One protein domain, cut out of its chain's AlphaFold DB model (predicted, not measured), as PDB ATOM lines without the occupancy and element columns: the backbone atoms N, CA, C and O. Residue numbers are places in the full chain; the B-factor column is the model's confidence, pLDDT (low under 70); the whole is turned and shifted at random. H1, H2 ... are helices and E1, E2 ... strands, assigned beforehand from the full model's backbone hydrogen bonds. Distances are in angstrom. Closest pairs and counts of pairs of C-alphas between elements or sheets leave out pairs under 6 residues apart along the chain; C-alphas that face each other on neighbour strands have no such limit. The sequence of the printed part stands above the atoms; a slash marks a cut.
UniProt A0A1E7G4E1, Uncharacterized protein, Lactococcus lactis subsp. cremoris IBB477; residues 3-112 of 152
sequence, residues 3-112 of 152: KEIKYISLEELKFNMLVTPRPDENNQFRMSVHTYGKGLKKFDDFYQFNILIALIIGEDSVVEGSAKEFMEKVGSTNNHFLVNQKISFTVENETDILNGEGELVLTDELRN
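AT A GLANCE: This is residues 3 to 112 of the 152 residues of an uncharacterized protein of Lactococcus lactis subsp. cremoris IBB477 (UniProt A0A1E7G4E1). One long, twisted sheet of four antiparallel strands makes the length of the domain, with H1 over one face, along the strands and toward the end where E1 stops. Past that end of the sheet lies a long loop, residues 18 to 30, and at the opposite end, after E4, residues 92 to 112 turn back past the edge strand E2 with the short helices H2 and H3, neither of which is on the sheet. The printed part has 110 residues with four named strands and three named helices, in the order E1 E2 E3 H1 E4 H2 H3; the sheet's order is E1 E4 E3 E2 and the class is mixed, helices and strands. The whole is loose, with a radius of gyration of the C-alphas of 17.1 A, and it is only just a rod, with spans of 52 by 26 by 24 A.

IN THESE COORDINATES: E1 is residues 3 to 17, 38.7 A from first to last C-alpha; it begins at C-alpha 3 at (44.931, -28.776, 24.777) and bends by 61 degrees at residue 6. E4 is residues 79 to 91, 37.1 A long, and bends by 51 degrees at residue 88. E3 is residues 46 to 57, 36.1 A long, and E2 is residues 31 to 43, 37.3 A long. H1 is residues 67 to 76, 14.3 A long, with C-alpha 67 at (41.073, -10.955, 5.503). H2 is residues 94 to 97, 5.9 A long. H3 is residues 108 to 112, 6.0 A long, and ends at C-alpha 112 at (41.906, -15.366, 22.997).

HOW THE PARTS SIT: E4 and E3 are the inner strands of the sheet, antiparallel at 162 degrees between their directions; N 51 and O 85 are 2.8 A apart, within hydrogen-bond range. E1, an edge strand, is antiparallel to E4 at 169 degrees, with N 9 and O 86 at 2.9 A and N 82 and O 14 at 2.8 A. E2, the other edge strand, forms a hairpin with E3, antiparallel at 166 degrees, with N 34 and O 54 at 2.8 A. The sheet's C-alphas lie up to 8.5 A off its best plane. H1 is on one face of this sheet at a height over the sheet of 8.7 A, an arrangement of two layers, a helix over one face of a sheet. It lies over E3 and only just over E4, on which 3 of its C-alphas fall, and runs along the strands, at 27 degrees to E3 on the local plane. The closest C-alphas of H1 and E3 are those of Val 74 and Ala 54, 7.2 A apart; those of H1 and E2 are Ala 67 and Tyr 36, 6.8 A apart. H1 and E1 are near each other, with 6 pairs of C-alphas within 10 A. H2 is not on the sheet and is apart from E1, E2 and E3. H3 is only just not on the sheet, with 4 pairs of C-alphas within 10 A; its closest C-alpha to E2 is that of Arg 111, 7.8 A from that of Gly 37. H2 and H3 are only just apart, 8.4 A at the closest. In H1 and H3 every O i to N i+4 pair is within hydrogen-bond range; H2 is too short for such a pair, and its one O i to N i+3 pair is within range.

THE WHOLE: The two C-alphas farthest apart are those of Glu 25 and Asp 44, 55.3 A. The printed part has no cut. The link from E1 to E2, 13 residues, is long, and its C-alphas lie 20 to 31 A from the mean of the C-alphas. The links E2 to E3, H1 to E4 and E4 to H2 are tight. The mean pLDDT of the printed part is 86.2, and it is under 70 at residues 60 to 65, between E3 and H1.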
ATOM      1  N   LYS A   3      44.191 -27.688  24.125       94.06
ATOM      2  CA  LYS A   3      44.931 -28.776  24.777       94.06
ATOM      3  C   LYS A   3      46.435 -28.612  24.615       94.06
ATOM      4  O   LYS A   3      47.185 -28.697  25.581       94.06
ATOM      5  N   GLU A   4      46.883 -28.417  23.378       95.38
ATOM      6  CA  GLU A   4      48.308 -28.378  23.044       95.38
ATOM      7  C   GLU A   4      48.548 -27.570  21.768       95.38
ATOM      8  O   GLU A   4      47.836 -27.742  20.775       95.38
ATOM      9  N   ILE A   5      49.602 -26.750  21.770       96.75
ATOM     10  CA  ILE A   5      50.175 -26.160  20.557       96.75
ATOM     11  C   ILE A   5      51.200 -27.130  19.979       96.75
ATOM     12  O   ILE A   5      52.219 -27.403  20.606       96.75
ATOM     13  N   LYS A   6      50.959 -27.608  18.756       95.75
ATOM     14  CA  LYS A   6      51.913 -28.455  18.033       95.75
ATOM     15  C   LYS A   6      53.025 -27.630  17.391       95.75
ATOM     16  O   LYS A   6      54.188 -28.010  17.458       95.75
ATOM     17  N   TYR A   7      52.673 -26.526  16.734       94.38
ATOM     18  CA  TYR A   7      53.645 -25.624  16.113       94.38
ATOM     19  C   TYR A   7      53.074 -24.232  15.871       94.38
ATOM     20  O   TYR A   7      51.870 -24.053  15.676       94.38
ATOM     21  N   ILE A   8      53.979 -23.259  15.836       95.75
ATOM     22  CA  ILE A   8      53.728 -21.882  15.417       95.75
ATOM     23  C   ILE A   8      54.754 -21.570  14.332       95.75
ATOM     24  O   ILE A   8      55.950 -21.786  14.528       95.75
ATOM     25  N   SER A   9      54.295 -21.089  13.183       95.75
ATOM     26  CA  SER A   9      55.151 -20.730  12.055       95.75
ATOM     27  C   SER A   9      54.813 -19.340  11.534       95.75
ATOM     28  O   SER A   9      53.644 -18.983  11.385       95.75
ATOM     29  N   LEU A  10      55.849 -18.569  11.213       95.88
ATOM     30  CA  LEU A  10      55.716 -17.310  10.492       95.88
ATOM     31  C   LEU A  10      55.450 -17.610   9.012       95.88
ATOM     32  O   LEU A  10      56.320 -18.145   8.329       95.88
ATOM     33  N   GLU A  11      54.262 -17.266   8.525       94.25
ATOM     34  CA  GLU A  11      53.901 -17.425   7.110       94.25
ATOM     35  C   GLU A  11      54.271 -16.196   6.293       94.25
ATOM     36  O   GLU A  11      54.711 -16.302   5.151       94.25
ATOM     37  N   GLU A  12      54.073 -15.016   6.875       93.62
ATOM     38  CA  GLU A  12      54.308 -13.759   6.186       93.62
ATOM     39  C   GLU A  12      54.765 -12.695   7.173       93.62
ATOM     40  O   GLU A  12      54.195 -12.530   8.254       93.62
ATOM     41  N   LEU A  13      55.791 -11.955   6.769       94.19
ATOM     42  CA  LEU A  13      56.245 -10.743   7.426       94.19
ATOM     43  C   LEU A  13      56.331  -9.655   6.363       94.19
ATOM     44  O   LEU A  13      57.056  -9.800   5.377       94.19
ATOM     45  N   LYS A  14      55.617  -8.558   6.585       93.00
ATOM     46  CA  LYS A  14      55.737  -7.339   5.792       93.00
ATOM     47  C   LYS A  14      56.093  -6.197   6.716       93.00
ATOM     48  O   LYS A  14      55.453  -5.984   7.739       93.00
ATOM     49  N   PHE A  15      57.121  -5.460   6.342       92.69
ATOM     50  CA  PHE A  15      57.524  -4.265   7.051       92.69
ATOM     51  C   PHE A  15      57.808  -3.185   6.028       92.69
ATOM     52  O   PHE A  15      58.591  -3.398   5.100       92.69
ATOM     53  N   ASN A  16      57.149  -2.050   6.200       91.12
ATOM     54  CA  ASN A  16      57.302  -0.906   5.336       91.12
ATOM     55  C   ASN A  16      57.337   0.371   6.171       91.12
ATOM     56  O   ASN A  16      56.516   0.540   7.066       91.12
ATOM     57  N   MET A  17      58.286   1.251   5.867       89.31
ATOM     58  CA  MET A  17      58.465   2.560   6.499       89.31
ATOM     59  C   MET A  17      58.883   3.565   5.420       89.31
ATOM     60  O   MET A  17      59.990   4.104   5.455       89.31
ATOM     61  N   LEU A  18      58.040   3.757   4.399       85.56
ATOM     62  CA  LEU A  18      58.378   4.601   3.241       85.56
ATOM     63  C   LEU A  18      58.527   6.073   3.616       85.56
ATOM     64  O   LEU A  18      59.267   6.808   2.962       85.56
ATOM     65  N   VAL A  19      57.794   6.515   4.637       84.31
ATOM     66  CA  VAL A  19      57.755   7.911   5.060       84.31
ATOM     67  C   VAL A  19      57.969   7.957   6.558       84.31
ATOM     68  O   VAL A  19      57.198   7.363   7.300       84.31
ATOM     69  N   THR A  20      58.957   8.712   7.035       82.62
ATOM     70  CA  THR A  20      59.118   8.926   8.477       82.62
ATOM     71  C   THR A  20      57.809   9.476   9.061       82.62
ATOM     72  O   THR A  20      57.390  10.571   8.660       82.62
ATOM     73  N   PRO A  21      57.140   8.744   9.976       84.12
ATOM     74  CA  PRO A  21      55.909   9.211  10.593       84.12
ATOM     75  C   PRO A  21      56.142  10.571  11.245       84.12
ATOM     76  O   PRO A  21      57.200  10.812  11.826       84.12
ATOM     77  N   ARG A  22      55.162  11.471  11.148       83.38
ATOM     78  CA  ARG A  22      55.214  12.758  11.844       83.38
ATOM     79  C   ARG A  22      54.434  12.651  13.148       83.38
ATOM     80  O   ARG A  22      53.328  12.108  13.127       83.38
ATOM     81  N   PRO A  23      54.988  13.136  14.266       81.88
ATOM     82  CA  PRO A  23      54.229  13.196  15.497       81.88
ATOM     83  C   PRO A  23      53.139  14.274  15.401       81.88
ATOM     84  O   PRO A  23      53.226  15.199  14.589       81.88
ATOM     85  N   ASP A  24      52.110  14.137  16.228       81.12
ATOM     86  CA  ASP A  24      51.066  15.135  16.413       81.12
ATOM     87  C   ASP A  24      51.547  16.330  17.261       81.12
ATOM     88  O   ASP A  24      52.714  16.432  17.647       81.12
ATOM     89  N   GLU A  25      50.628  17.248  17.570       84.38
ATOM     90  CA  GLU A  25      50.896  18.452  18.369       84.38
ATOM     91  C   GLU A  25      51.409  18.146  19.793       84.38
ATOM     92  O   GLU A  25      52.025  19.007  20.420       84.38
ATOM     93  N   ASN A  26      51.214  16.919  20.289       82.06
ATOM     94  CA  ASN A  26      51.662  16.451  21.602       82.06
ATOM     95  C   ASN A  26      52.957  15.625  21.530       82.06
ATOM     96  O   ASN A  26      53.315  14.958  22.505       82.06
ATOM     97  N   ASN A  27      53.665  15.647  20.397       77.62
ATOM     98  CA  ASN A  27      54.821  14.794  20.114       77.62
ATOM     99  C   ASN A  27      54.504  13.282  20.140       77.62
ATOM    100  O   ASN A  27      55.388  12.470  20.422       77.62
ATOM    101  N   GLN A  28      53.263  12.883  19.843       78.25
ATOM    102  CA  GLN A  28      52.849  11.479  19.807       78.25
ATOM    103  C   GLN A  28      52.680  10.984  18.371       78.25
ATOM    104  O   GLN A  28      52.111  11.659  17.517       78.25
ATOM    105  N   PHE A  29      53.154   9.772  18.090       80.19
ATOM    106  CA  PHE A  29      52.867   9.115  16.818       80.19
ATOM    107  C   PHE A  29      51.485   8.471  16.871       80.19
ATOM    108  O   PHE A  29      51.181   7.724  17.801       80.19
ATOM    109  N   ARG A  30      50.663   8.717  15.846       80.88
ATOM    110  CA  ARG A  30      49.412   7.974  15.663       80.88
ATOM    111  C   ARG A  30      49.740   6.523  15.354       80.88
ATOM    112  O   ARG A  30      50.601   6.252  14.521       80.88
ATOM    113  N   MET A  31      49.083   5.598  16.035       82.50
ATOM    114  CA  MET A  31      49.307   4.170  15.850       82.50
ATOM    115  C   MET A  31      47.980   3.447  15.968       82.50
ATOM    116  O   MET A  31      47.201   3.720  16.881       82.50
ATOM    117  N   SER A  32      47.745   2.497  15.073       82.81
ATOM    118  CA  SER A  32      46.616   1.582  15.181       82.81
ATOM    119  C   SER A  32      47.105   0.148  15.066       82.81
ATOM    120  O   SER A  32      47.983  -0.166  14.261       82.81
ATOM    121  N   VAL A  33      46.558  -0.713  15.917       85.12
ATOM    122  CA  VAL A  33      46.808  -2.149  15.868       85.12
ATOM    123  C   VAL A  33      45.529  -2.809  15.421       85.12
ATOM    124  O   VAL A  33      44.451  -2.466  15.900       85.12
ATOM    125  N   HIS A  34      45.659  -3.761  14.517       85.50
ATOM    126  CA  HIS A  34      44.540  -4.517  13.998       85.50
ATOM    127  C   HIS A  34      44.897  -5.988  14.027       85.50
ATOM    128  O   HIS A  34      46.023  -6.372  13.700       85.50
ATOM    129  N   THR A  35      43.932  -6.811  14.407       84.56
ATOM    130  CA  THR A  35      44.100  -8.257  14.432       84.56
ATOM    131  C   THR A  35      43.003  -8.923  13.644       84.56
ATOM    132  O   THR A  35      41.841  -8.539  13.750       84.56
ATOM    133  N   TYR A  36      43.369  -9.955  12.902       81.69
ATOM    134  CA  TYR A  36      42.428 -10.742  12.136       81.69
ATOM    135  C   TYR A  36      42.733 -12.225  12.304       81.69
ATOM    136  O   TYR A  36      43.886 -12.651  12.264       81.69
ATOM    137  N   GLY A  37      41.686 -13.015  12.490       80.62
ATOM    138  CA  GLY A  37      41.770 -14.457  12.619       80.62
ATOM    139  C   GLY A  37      41.184 -15.144  11.389       80.62
ATOM    140  O   GLY A  37      40.068 -14.826  10.999       80.62
ATOM    141  N   LYS A  38      41.904 -16.075  10.749       79.00
ATOM    142  CA  LYS A  38      41.428 -16.718   9.512       79.00
ATOM    143  C   LYS A  38      41.655 -18.220   9.452       79.00
ATOM    144  O   LYS A  38      42.758 -18.719   9.677       79.00
ATOM    145  N   GLY A  39      40.650 -18.894   8.891       83.31
ATOM    146  CA  GLY A  39      40.853 -20.131   8.144       83.31
ATOM    147  C   GLY A  39      41.090 -21.320   9.050       83.31
ATOM    148  O   GLY A  39      42.046 -22.060   8.822       83.31
ATOM    149  N   LEU A  40      40.220 -21.473  10.053       89.81
ATOM    150  CA  LEU A  40      40.182 -22.664  10.883       89.81
ATOM    151  C   LEU A  40      39.962 -23.885   9.986       89.81
ATOM    152  O   LEU A  40      38.988 -23.958   9.235       89.81
ATOM    153  N   LYS A  41      40.905 -24.821  10.023       91.50
ATOM    154  CA  LYS A  41      40.868 -26.056   9.236       91.50
ATOM    155  C   LYS A  41      41.168 -27.240  10.132       91.50
ATOM    156  O   LYS A  41      42.114 -27.182  10.914       91.50
ATOM    157  N   LYS A  42      40.397 -28.314   9.971       91.38
ATOM    158  CA  LYS A  42      40.673 -29.613  10.584       91.38
ATOM    159  C   LYS A  42      41.588 -30.434   9.679       91.38
ATOM    160  O   LYS A  42      41.380 -30.503   8.470       91.38
ATOM    161  N   PHE A  43      42.576 -31.053  10.299       90.81
ATOM    162  CA  PHE A  43      43.398 -32.137   9.780       90.81
ATOM    163  C   PHE A  43      43.154 -33.367  10.656       90.81
ATOM    164  O   PHE A  43      42.537 -33.239  11.714       90.81
ATOM    165  N   ASP A  44      43.647 -34.532  10.234       88.62
ATOM    166  CA  ASP A  44      43.366 -35.819  10.890       88.62
ATOM    167  C   ASP A  44      43.508 -35.754  12.422       88.62
ATOM    168  O   ASP A  44      42.580 -36.120  13.138       88.62
ATOM    169  N   ASP A  45      44.606 -35.165  12.916       90.06
ATOM    170  CA  ASP A  45      44.934 -35.137  14.351       90.06
ATOM    171  C   ASP A  45      45.127 -33.726  14.937       90.06
ATOM    172  O   ASP A  45      45.689 -33.579  16.030       90.06
ATOM    173  N   PHE A  46      44.817 -32.662  14.191       94.00
ATOM    174  CA  PHE A  46      45.042 -31.282  14.645       94.00
ATOM    175  C   PHE A  46      44.249 -30.252  13.846       94.00
ATOM    176  O   PHE A  46      43.719 -30.525  12.774       94.00
ATOM    177  N   TYR A  47      44.227 -29.030  14.359       94.25
ATOM    178  CA  TYR A  47      43.604 -27.872  13.743       94.25
ATOM    179  C   TYR A  47      44.666 -26.863  13.341       94.25
ATOM    180  O   TYR A  47      45.702 -26.758  13.999       94.25
ATOM    181  N   GLN A  48      44.408 -26.120  12.270       94.44
ATOM    182  CA  GLN A  48      45.219 -24.978  11.866       94.44
ATOM    183  C   GLN A  48      44.397 -23.707  11.863       94.44
ATOM    184  O   GLN A  48      43.250 -23.711  11.423       94.44
ATOM    185  N   PHE A  49      45.027 -22.613  12.268       93.06
ATOM    186  CA  PHE A  49      44.449 -21.282  12.238       93.06
ATOM    187  C   PHE A  49      45.528 -20.241  11.940       93.06
ATOM    188  O   PHE A  49      46.686 -20.433  12.305       93.06
ATOM    189  N   ASN A  50      45.168 -19.148  11.270       92.75
ATOM    190  CA  ASN A  50      46.088 -18.043  11.013       92.75
ATOM    191  C   ASN A  50      45.691 -16.835  11.854       92.75
ATOM    192  O   ASN A  50      44.535 -16.409  11.817       92.75
ATOM    193  N   ILE A  51      46.665 -16.268  12.558       92.75
ATOM    194  CA  ILE A  51      46.558 -14.991  13.251       92.75
ATOM    195  C   ILE A  51      47.360 -13.956  12.475       92.75
ATOM    196  O   ILE A  51      48.577 -14.065  12.328       92.75
ATOM    197  N   LEU A  52      46.664 -12.933  12.002       91.75
ATOM    198  CA  LEU A  52      47.239 -11.779  11.342       91.75
ATOM    199  C   LEU A  52      47.215 -10.605  12.312       91.75
ATOM    200  O   LEU A  52      46.184 -10.308  12.912       91.75
ATOM    201  N   ILE A  53      48.349  -9.932  12.459       91.62
ATOM    202  CA  ILE A  53      48.492  -8.741  13.292       91.62
ATOM    203  C   ILE A  53      49.170  -7.674  12.444       91.62
ATOM    204  O   ILE A  53      50.254  -7.906  11.908       91.62
ATOM    205  N   ALA A  54      48.538  -6.510  12.332       91.19
ATOM    206  CA  ALA A  54      49.096  -5.346  11.662       91.19
ATOM    207  C   ALA A  54      49.188  -4.167  12.625       91.19
ATOM    208  O   ALA A  54      48.244  -3.857  13.347       91.19
ATOM    209  N   LEU A  55      50.324  -3.489  12.591       90.25
ATOM    210  CA  LEU A  55      50.560  -2.205  13.221       90.25
ATOM    211  C   LEU A  55      50.738  -1.169  12.116       90.25
ATOM    212  O   LEU A  55      51.627  -1.322  11.280       90.25
ATOM    213  N   ILE A  56      49.914  -0.129  12.123       89.00
ATOM    214  CA  ILE A  56      49.968   0.975  11.162       89.00
ATOM    215  C   ILE A  56      50.401   2.234  11.908       89.00
ATOM    216  O   ILE A  56      49.894   2.512  12.999       89.00
ATOM    217  N   ILE A  57      51.365   2.968  11.347       88.00
ATOM    218  CA  ILE A  57      52.074   4.048  12.046       88.00
ATOM    219  C   ILE A  57      51.963   5.359  11.265       88.00
ATOM    220  O   ILE A  57      52.381   5.465  10.119       88.00
ATOM    221  N   GLY A  58      51.467   6.406  11.914       81.50
ATOM    222  CA  GLY A  58      51.330   7.741  11.334       81.50
ATOM    223  C   GLY A  58      50.124   7.913  10.408       81.50
ATOM    224  O   GLY A  58      50.021   8.953   9.765       81.50
ATOM    225  N   GLU A  59      49.216   6.936  10.350       76.88
ATOM    226  CA  GLU A  59      48.005   6.967   9.524       76.88
ATOM    227  C   GLU A  59      46.780   6.529  10.348       76.88
ATOM    228  O   GLU A  59      46.849   5.564  11.112       76.88
ATOM    229  N   ASP A  60      45.655   7.238  10.183       64.44
ATOM    230  CA  ASP A  60      44.355   6.836  10.733       64.44
ATOM    231  C   ASP A  60      43.656   5.924   9.730       64.44
ATOM    232  O   ASP A  60      42.907   6.358   8.854       64.44
ATOM    233  N   SER A  61      43.927   4.635   9.848       64.69
ATOM    234  CA  SER A  61      43.313   3.614   9.011       64.69
ATOM    235  C   SER A  61      42.522   2.657   9.889       64.69
ATOM    236  O   SER A  61      43.097   1.870  10.643       64.69
ATOM    237  N   VAL A  62      41.197   2.712   9.774       63.62
ATOM    238  CA  VAL A  62      40.317   1.648  10.260       63.62
ATOM    239  C   VAL A  62      40.277   0.570   9.184       63.62
ATOM    240  O   VAL A  62      39.858   0.819   8.050       63.62
ATOM    241  N   VAL A  63      40.752  -0.626   9.521       64.69
ATOM    242  CA  VAL A  63      40.801  -1.743   8.583       64.69
ATOM    243  C   VAL A  63      39.673  -2.717   8.906       64.69
ATOM    244  O   VAL A  63      39.860  -3.710   9.593       64.69
ATOM    245  N   GLU A  64      38.487  -2.411   8.387       65.38
ATOM    246  CA  GLU A  64      37.335  -3.319   8.396       65.38
ATOM    247  C   GLU A  64      37.237  -4.100   7.079       65.38
ATOM    248  O   GLU A  64      37.629  -3.595   6.016       65.38
ATOM    249  N   GLY A  65      36.679  -5.308   7.152       68.19
ATOM    250  CA  GLY A  65      36.403  -6.169   6.003       68.19
ATOM    251  C   GLY A  65      36.987  -7.573   6.145       68.19
ATOM    252  O   GLY A  65      37.495  -7.970   7.192       68.19
ATOM    253  N   SER A  66      36.917  -8.329   5.056       74.38
ATOM    254  CA  SER A  66      37.495  -9.666   4.942       74.38
ATOM    255  C   SER A  66      39.019  -9.651   5.110       74.38
ATOM    256  O   SER A  66      39.687  -8.655   4.839       74.38
ATOM    257  N   ALA A  67      39.614 -10.806   5.424       73.19
ATOM    258  CA  ALA A  67      41.073 -10.955   5.503       73.19
ATOM    259  C   ALA A  67      41.831 -10.439   4.264       73.19
ATOM    260  O   ALA A  67      42.972  -9.996   4.355       73.19
ATOM    261  N   LYS A  68      41.223 -10.571   3.079       78.94
ATOM    262  CA  LYS A  68      41.833 -10.128   1.825       78.94
ATOM    263  C   LYS A  68      41.871  -8.602   1.768       78.94
ATOM    264  O   LYS A  68      42.931  -8.038   1.529       78.94
ATOM    265  N   GLU A  69      40.742  -7.961   2.054       79.94
ATOM    266  CA  GLU A  69      40.639  -6.500   2.124       79.94
ATOM    267  C   GLU A  69      41.533  -5.941   3.230       79.94
ATOM    268  O   GLU A  69      42.169  -4.909   3.036       79.94
ATOM    269  N   PHE A  70      41.646  -6.651   4.356       80.56
ATOM    270  CA  PHE A  70      42.581  -6.332   5.427       80.56
ATOM    271  C   PHE A  70      44.025  -6.266   4.916       80.56
ATOM    272  O   PHE A  70      44.694  -5.243   5.060       80.56
ATOM    273  N   MET A  71      44.489  -7.332   4.260       81.12
ATOM    274  CA  MET A  71      45.846  -7.406   3.713       81.12
ATOM    275  C   MET A  71      46.103  -6.353   2.630       81.12
ATOM    276  O   MET A  71      47.185  -5.765   2.595       81.12
ATOM    277  N   GLU A  72      45.130  -6.114   1.750       84.00
ATOM    278  CA  GLU A  72      45.223  -5.108   0.685       84.00
ATOM    279  C   GLU A  72      45.303  -3.690   1.260       84.00
ATOM    280  O   GLU A  72      46.194  -2.926   0.884       84.00
ATOM    281  N   LYS A  73      44.434  -3.356   2.223       82.25
ATOM    282  CA  LYS A  73      44.438  -2.056   2.902       82.25
ATOM    283  C   LYS A  73      45.743  -1.825   3.651       82.25
ATOM    284  O   LYS A  73      46.364  -0.789   3.438       82.25
ATOM    285  N   VAL A  74      46.205  -2.787   4.457       84.00
ATOM    286  CA  VAL A  74      47.492  -2.654   5.163       84.00
ATOM    287  C   VAL A  74      48.634  -2.473   4.165       84.00
ATOM    288  O   VAL A  74      49.438  -1.558   4.318       84.00
ATOM    289  N   GLY A  75      48.669  -3.276   3.097       83.06
ATOM    290  CA  GLY A  75      49.689  -3.178   2.051       83.06
ATOM    291  C   GLY A  75      49.703  -1.846   1.290       83.06
ATOM    292  O   GLY A  75      50.723  -1.515   0.691       83.06
ATOM    293  N   SER A  76      48.609  -1.078   1.328       84.81
ATOM    294  CA  SER A  76      48.512   0.258   0.723       84.81
ATOM    295  C   SER A  76      48.988   1.406   1.623       84.81
ATOM    296  O   SER A  76      49.162   2.521   1.134       84.81
ATOM    297  N   THR A  77      49.213   1.150   2.915       86.62
ATOM    298  CA  THR A  77      49.715   2.163   3.859       86.62
ATOM    299  C   THR A  77      51.213   2.397   3.669       86.62
ATOM    300  O   THR A  77      51.963   1.474   3.320       86.62
ATOM    301  N   ASN A  78      51.685   3.618   3.933       87.31
ATOM    302  CA  ASN A  78      53.107   3.946   3.768       87.31
ATOM    303  C   ASN A  78      53.975   3.293   4.845       87.31
ATOM    304  O   ASN A  78      55.147   2.996   4.601       87.31
ATOM    305  N   ASN A  79      53.390   3.084   6.025       90.19
ATOM    306  CA  ASN A  79      54.094   2.699   7.236       90.19
ATOM    307  C   ASN A  79      53.329   1.612   7.990       90.19
ATOM    308  O   ASN A  79      52.366   1.893   8.713       90.19
ATOM    309  N   HIS A  80      53.776   0.369   7.848       92.00
ATOM    310  CA  HIS A  80      53.167  -0.761   8.526       92.00
ATOM    311  C   HIS A  80      54.168  -1.838   8.919       92.00
ATOM    312  O   HIS A  80      55.201  -2.055   8.286       92.00
ATOM    313  N   PHE A  81      53.791  -2.584   9.945       93.12
ATOM    314  CA  PHE A  81      54.393  -3.847  10.321       93.12
ATOM    315  C   PHE A  81      53.283  -4.891  10.395       93.12
ATOM    316  O   PHE A  81      52.382  -4.779  11.222       93.12
ATOM    317  N   LEU A  82      53.325  -5.881   9.513       93.31
ATOM    318  CA  LEU A  82      52.336  -6.942   9.415       93.31
ATOM    319  C   LEU A  82      52.999  -8.299   9.591       93.31
ATOM    320  O   LEU A  82      54.005  -8.610   8.953       93.31
ATOM    321  N   VAL A  83      52.376  -9.123  10.420       94.62
ATOM    322  CA  VAL A  83      52.787 -10.490  10.704       94.62
ATOM    323  C   VAL A  83      51.588 -11.404  10.503       94.62
ATOM    324  O   VAL A  83      50.512 -11.145  11.035       94.62
ATOM    325  N   ASN A  84      51.788 -12.491   9.769       94.44
ATOM    326  CA  ASN A  84      50.853 -13.602   9.670       94.44
ATOM    327  C   ASN A  84      51.498 -14.844  10.291       94.44
ATOM    328  O   ASN A  84      52.500 -15.353   9.781       94.44
ATOM    329  N   GLN A  85      50.929 -15.321  11.393       95.25
ATOM    330  CA  GLN A  85      51.358 -16.539  12.065       95.25
ATOM    331  C   GLN A  85      50.336 -17.644  11.856       95.25
ATOM    332  O   GLN A  85      49.167 -17.506  12.212       95.25
ATOM    333  N   LYS A  86      50.799 -18.777  11.340       95.88
ATOM    334  CA  LYS A  86      50.025 -20.012  11.310       95.88
ATOM    335  C   LYS A  86      50.290 -20.788  12.587       95.88
ATOM    336  O   LYS A  86      51.434 -21.069  12.936       95.88
ATOM    337  N   ILE A  87      49.216 -21.154  13.262       96.12
ATOM    338  CA  ILE A  87      49.230 -21.904  14.507       96.12
ATOM    339  C   ILE A  87      48.575 -23.239  14.245       96.12
ATOM    340  O   ILE A  87      47.537 -23.310  13.586       96.12
ATOM    341  N   SER A  88      49.173 -24.290  14.784       96.31
ATOM    342  CA  SER A  88      48.588 -25.619  14.749       96.31
ATOM    343  C   SER A  88      48.504 -26.213  16.124       96.31
ATOM    344  O   SER A  88      49.466 -26.173  16.891       96.31
ATOM    345  N   PHE A  89      47.337 -26.752  16.432       95.69
ATOM    346  CA  PHE A  89      46.962 -27.046  17.799       95.69
ATOM    347  C   PHE A  89      45.950 -28.182  17.886       95.69
ATOM    348  O   PHE A  89      45.388 -28.630  16.887       95.69
ATOM    349  N   THR A  90      45.726 -28.659  19.101       95.38
ATOM    350  CA  THR A  90      44.655 -29.599  19.434       95.38
ATOM    351  C   THR A  90      43.771 -29.005  20.512       95.38
ATOM    352  O   THR A  90      44.216 -28.161  21.294       95.38
ATOM    353  N   VAL A  91      42.524 -29.454  20.553       93.50
ATOM    354  CA  VAL A  91      41.556 -29.088  21.588       93.50
ATOM    355  C   VAL A  91      41.294 -30.276  22.502       93.50
ATOM    356  O   VAL A  91      41.548 -31.425  22.132       93.50
ATOM    357  N   GLU A  92      40.836 -30.001  23.718       90.62
ATOM    358  CA  GLU A  92      40.493 -31.044  24.691       90.62
ATOM    359  C   GLU A  92      39.247 -31.814  24.253       90.62
ATOM    360  O   GLU A  92      39.210 -33.040  24.363       90.62
ATOM    361  N   ASN A  93      38.265 -31.094  23.706       87.00
ATOM    362  CA  ASN A  93      37.021 -31.643  23.200       87.00
ATOM    363  C   ASN A  93      36.686 -31.025  21.834       87.00
ATOM    364  O   ASN A  93      36.628 -29.808  21.683       87.00
ATOM    365  N   GLU A  94      36.462 -31.864  20.819       83.00
ATOM    366  CA  GLU A  94      36.162 -31.387  19.462       83.00
ATOM    367  C   GLU A  94      34.845 -30.614  19.385       83.00
ATOM    368  O   GLU A  94      34.700 -29.756  18.519       83.00
ATOM    369  N   THR A  95      33.896 -30.870  20.292       82.88
ATOM    370  CA  THR A  95      32.626 -30.131  20.304       82.88
ATOM    371  C   THR A  95      32.805 -28.651  20.623       82.88
ATOM    372  O   THR A  95      31.925 -27.863  20.304       82.88
ATOM    373  N   ASP A  96      33.937 -28.260  21.215       81.50
ATOM    374  CA  ASP A  96      34.201 -26.876  21.625       81.50
ATOM    375  C   ASP A  96      34.477 -25.947  20.432       81.50
ATOM    376  O   ASP A  96      34.484 -24.729  20.579       81.50
ATOM    377  N   ILE A  97      34.716 -26.519  19.251       82.94
ATOM    378  CA  ILE A  97      35.029 -25.799  18.010       82.94
ATOM    379  C   ILE A  97      34.060 -26.153  16.883       82.94
ATOM    380  O   ILE A  97      34.373 -25.946  15.712       82.94
ATOM    381  N   LEU A  98      32.906 -26.725  17.222       84.06
ATOM    382  CA  LEU A  98      31.834 -27.027  16.284       84.06
ATOM    383  C   LEU A  98      30.606 -26.194  16.650       84.06
ATOM    384  O   LEU A  98      30.225 -26.122  17.819       84.06
ATOM    385  N   ASN A  99      29.963 -25.575  15.662       83.19
ATOM    386  CA  ASN A  99      28.638 -24.993  15.874       83.19
ATOM    387  C   ASN A  99      27.563 -26.094  15.949       83.19
ATOM    388  O   ASN A  99      27.828 -27.279  15.737       83.19
ATOM    389  N   GLY A 100      26.315 -25.702  16.226       75.94
ATOM    390  CA  GLY A 100      25.176 -26.629  16.279       75.94
ATOM    391  C   GLY A 100      24.879 -27.364  14.962       75.94
ATOM    392  O   GLY A 100      24.094 -28.310  14.966       75.94
ATOM    393  N   GLU A 101      25.511 -26.959  13.860       83.31
ATOM    394  CA  GLU A 101      25.408 -27.560  12.526       83.31
ATOM    395  C   GLU A 101      26.616 -28.465  12.201       83.31
ATOM    396  O   GLU A 101      26.651 -29.104  11.150       83.31
ATOM    397  N   GLY A 102      27.586 -28.579  13.118       78.81
ATOM    398  CA  GLY A 102      28.798 -29.380  12.943       78.81
ATOM    399  C   GLY A 102      29.880 -28.703  12.096       78.81
ATOM    400  O   GLY A 102      30.812 -29.375  11.654       78.81
ATOM    401  N   GLU A 103      29.782 -27.397  11.856       83.75
ATOM    402  CA  GLU A 103      30.806 -26.622  11.160       83.75
ATOM    403  C   GLU A 103      31.862 -26.103  12.134       83.75
ATOM    404  O   GLU A 103      31.559 -25.757  13.276       83.75
ATOM    405  N   LEU A 104      33.109 -26.008  11.668       84.88
ATOM    406  CA  LEU A 104      34.212 -25.499  12.476       84.88
ATOM    407  C   LEU A 104      34.019 -24.012  12.784       84.88
ATOM    408  O   LEU A 104      34.049 -23.181  11.878       84.88
ATOM    409  N   VAL A 105      33.916 -23.677  14.065       84.81
ATOM    410  CA  VAL A 105      33.838 -22.302  14.554       84.81
ATOM    411  C   VAL A 105      34.936 -22.070  15.575       84.81
ATOM    412  O   VAL A 105      35.132 -22.850  16.503       84.81
ATOM    413  N   LEU A 106      35.673 -20.977  15.392       83.38
ATOM    414  CA  LEU A 106      36.630 -20.527  16.387       83.38
ATOM    415  C   LEU A 106      35.889 -19.693  17.430       83.38
ATOM    416  O   LEU A 106      35.462 -18.581  17.139       83.38
ATOM    417  N   THR A 107      35.747 -20.225  18.638       86.12
ATOM    418  CA  THR A 107      35.138 -19.487  19.746       86.12
ATOM    419  C   THR A 107      36.018 -18.318  20.183       86.12
ATOM    420  O   THR A 107      37.243 -18.343  20.027       86.12
ATOM    421  N   ASP A 108      35.404 -17.307  20.800       83.81
ATOM    422  CA  ASP A 108      36.129 -16.186  21.404       83.81
ATOM    423  C   ASP A 108      37.162 -16.636  22.440       83.81
ATOM    424  O   ASP A 108      38.252 -16.071  22.521       83.81
ATOM    425  N   GLU A 109      36.838 -17.664  23.225       87.75
ATOM    426  CA  GLU A 109      37.729 -18.209  24.248       87.75
ATOM    427  C   GLU A 109      38.986 -18.824  23.621       87.75
ATOM    428  O   GLU A 109      40.095 -18.397  23.948       87.75
ATOM    429  N   LEU A 110      38.829 -19.724  22.643       88.75
ATOM    430  CA  LEU A 110      39.962 -20.314  21.927       88.75
ATOM    431  C   LEU A 110      40.761 -19.256  21.168       88.75
ATOM    432  O   LEU A 110      41.990 -19.273  21.177       88.75
ATOM    433  N   ARG A 111      40.077 -18.305  20.522       87.75
ATOM    434  CA  ARG A 111      40.719 -17.179  19.840       87.75
ATOM    435  C   ARG A 111      41.641 -16.429  20.799       87.75
ATOM    436  O   ARG A 111      42.804 -16.202  20.469       87.75
ATOM    437  N   ASN A 112      41.145 -16.085  21.983       89.31
ATOM    438  CA  ASN A 112      41.906 -15.366  22.997       89.31
ATOM    439  C   ASN A 112      43.098 -16.186  23.511       89.31
ATOM    440  O   ASN A 112      44.188 -15.631  23.634       89.31
TER     441      ASN A 112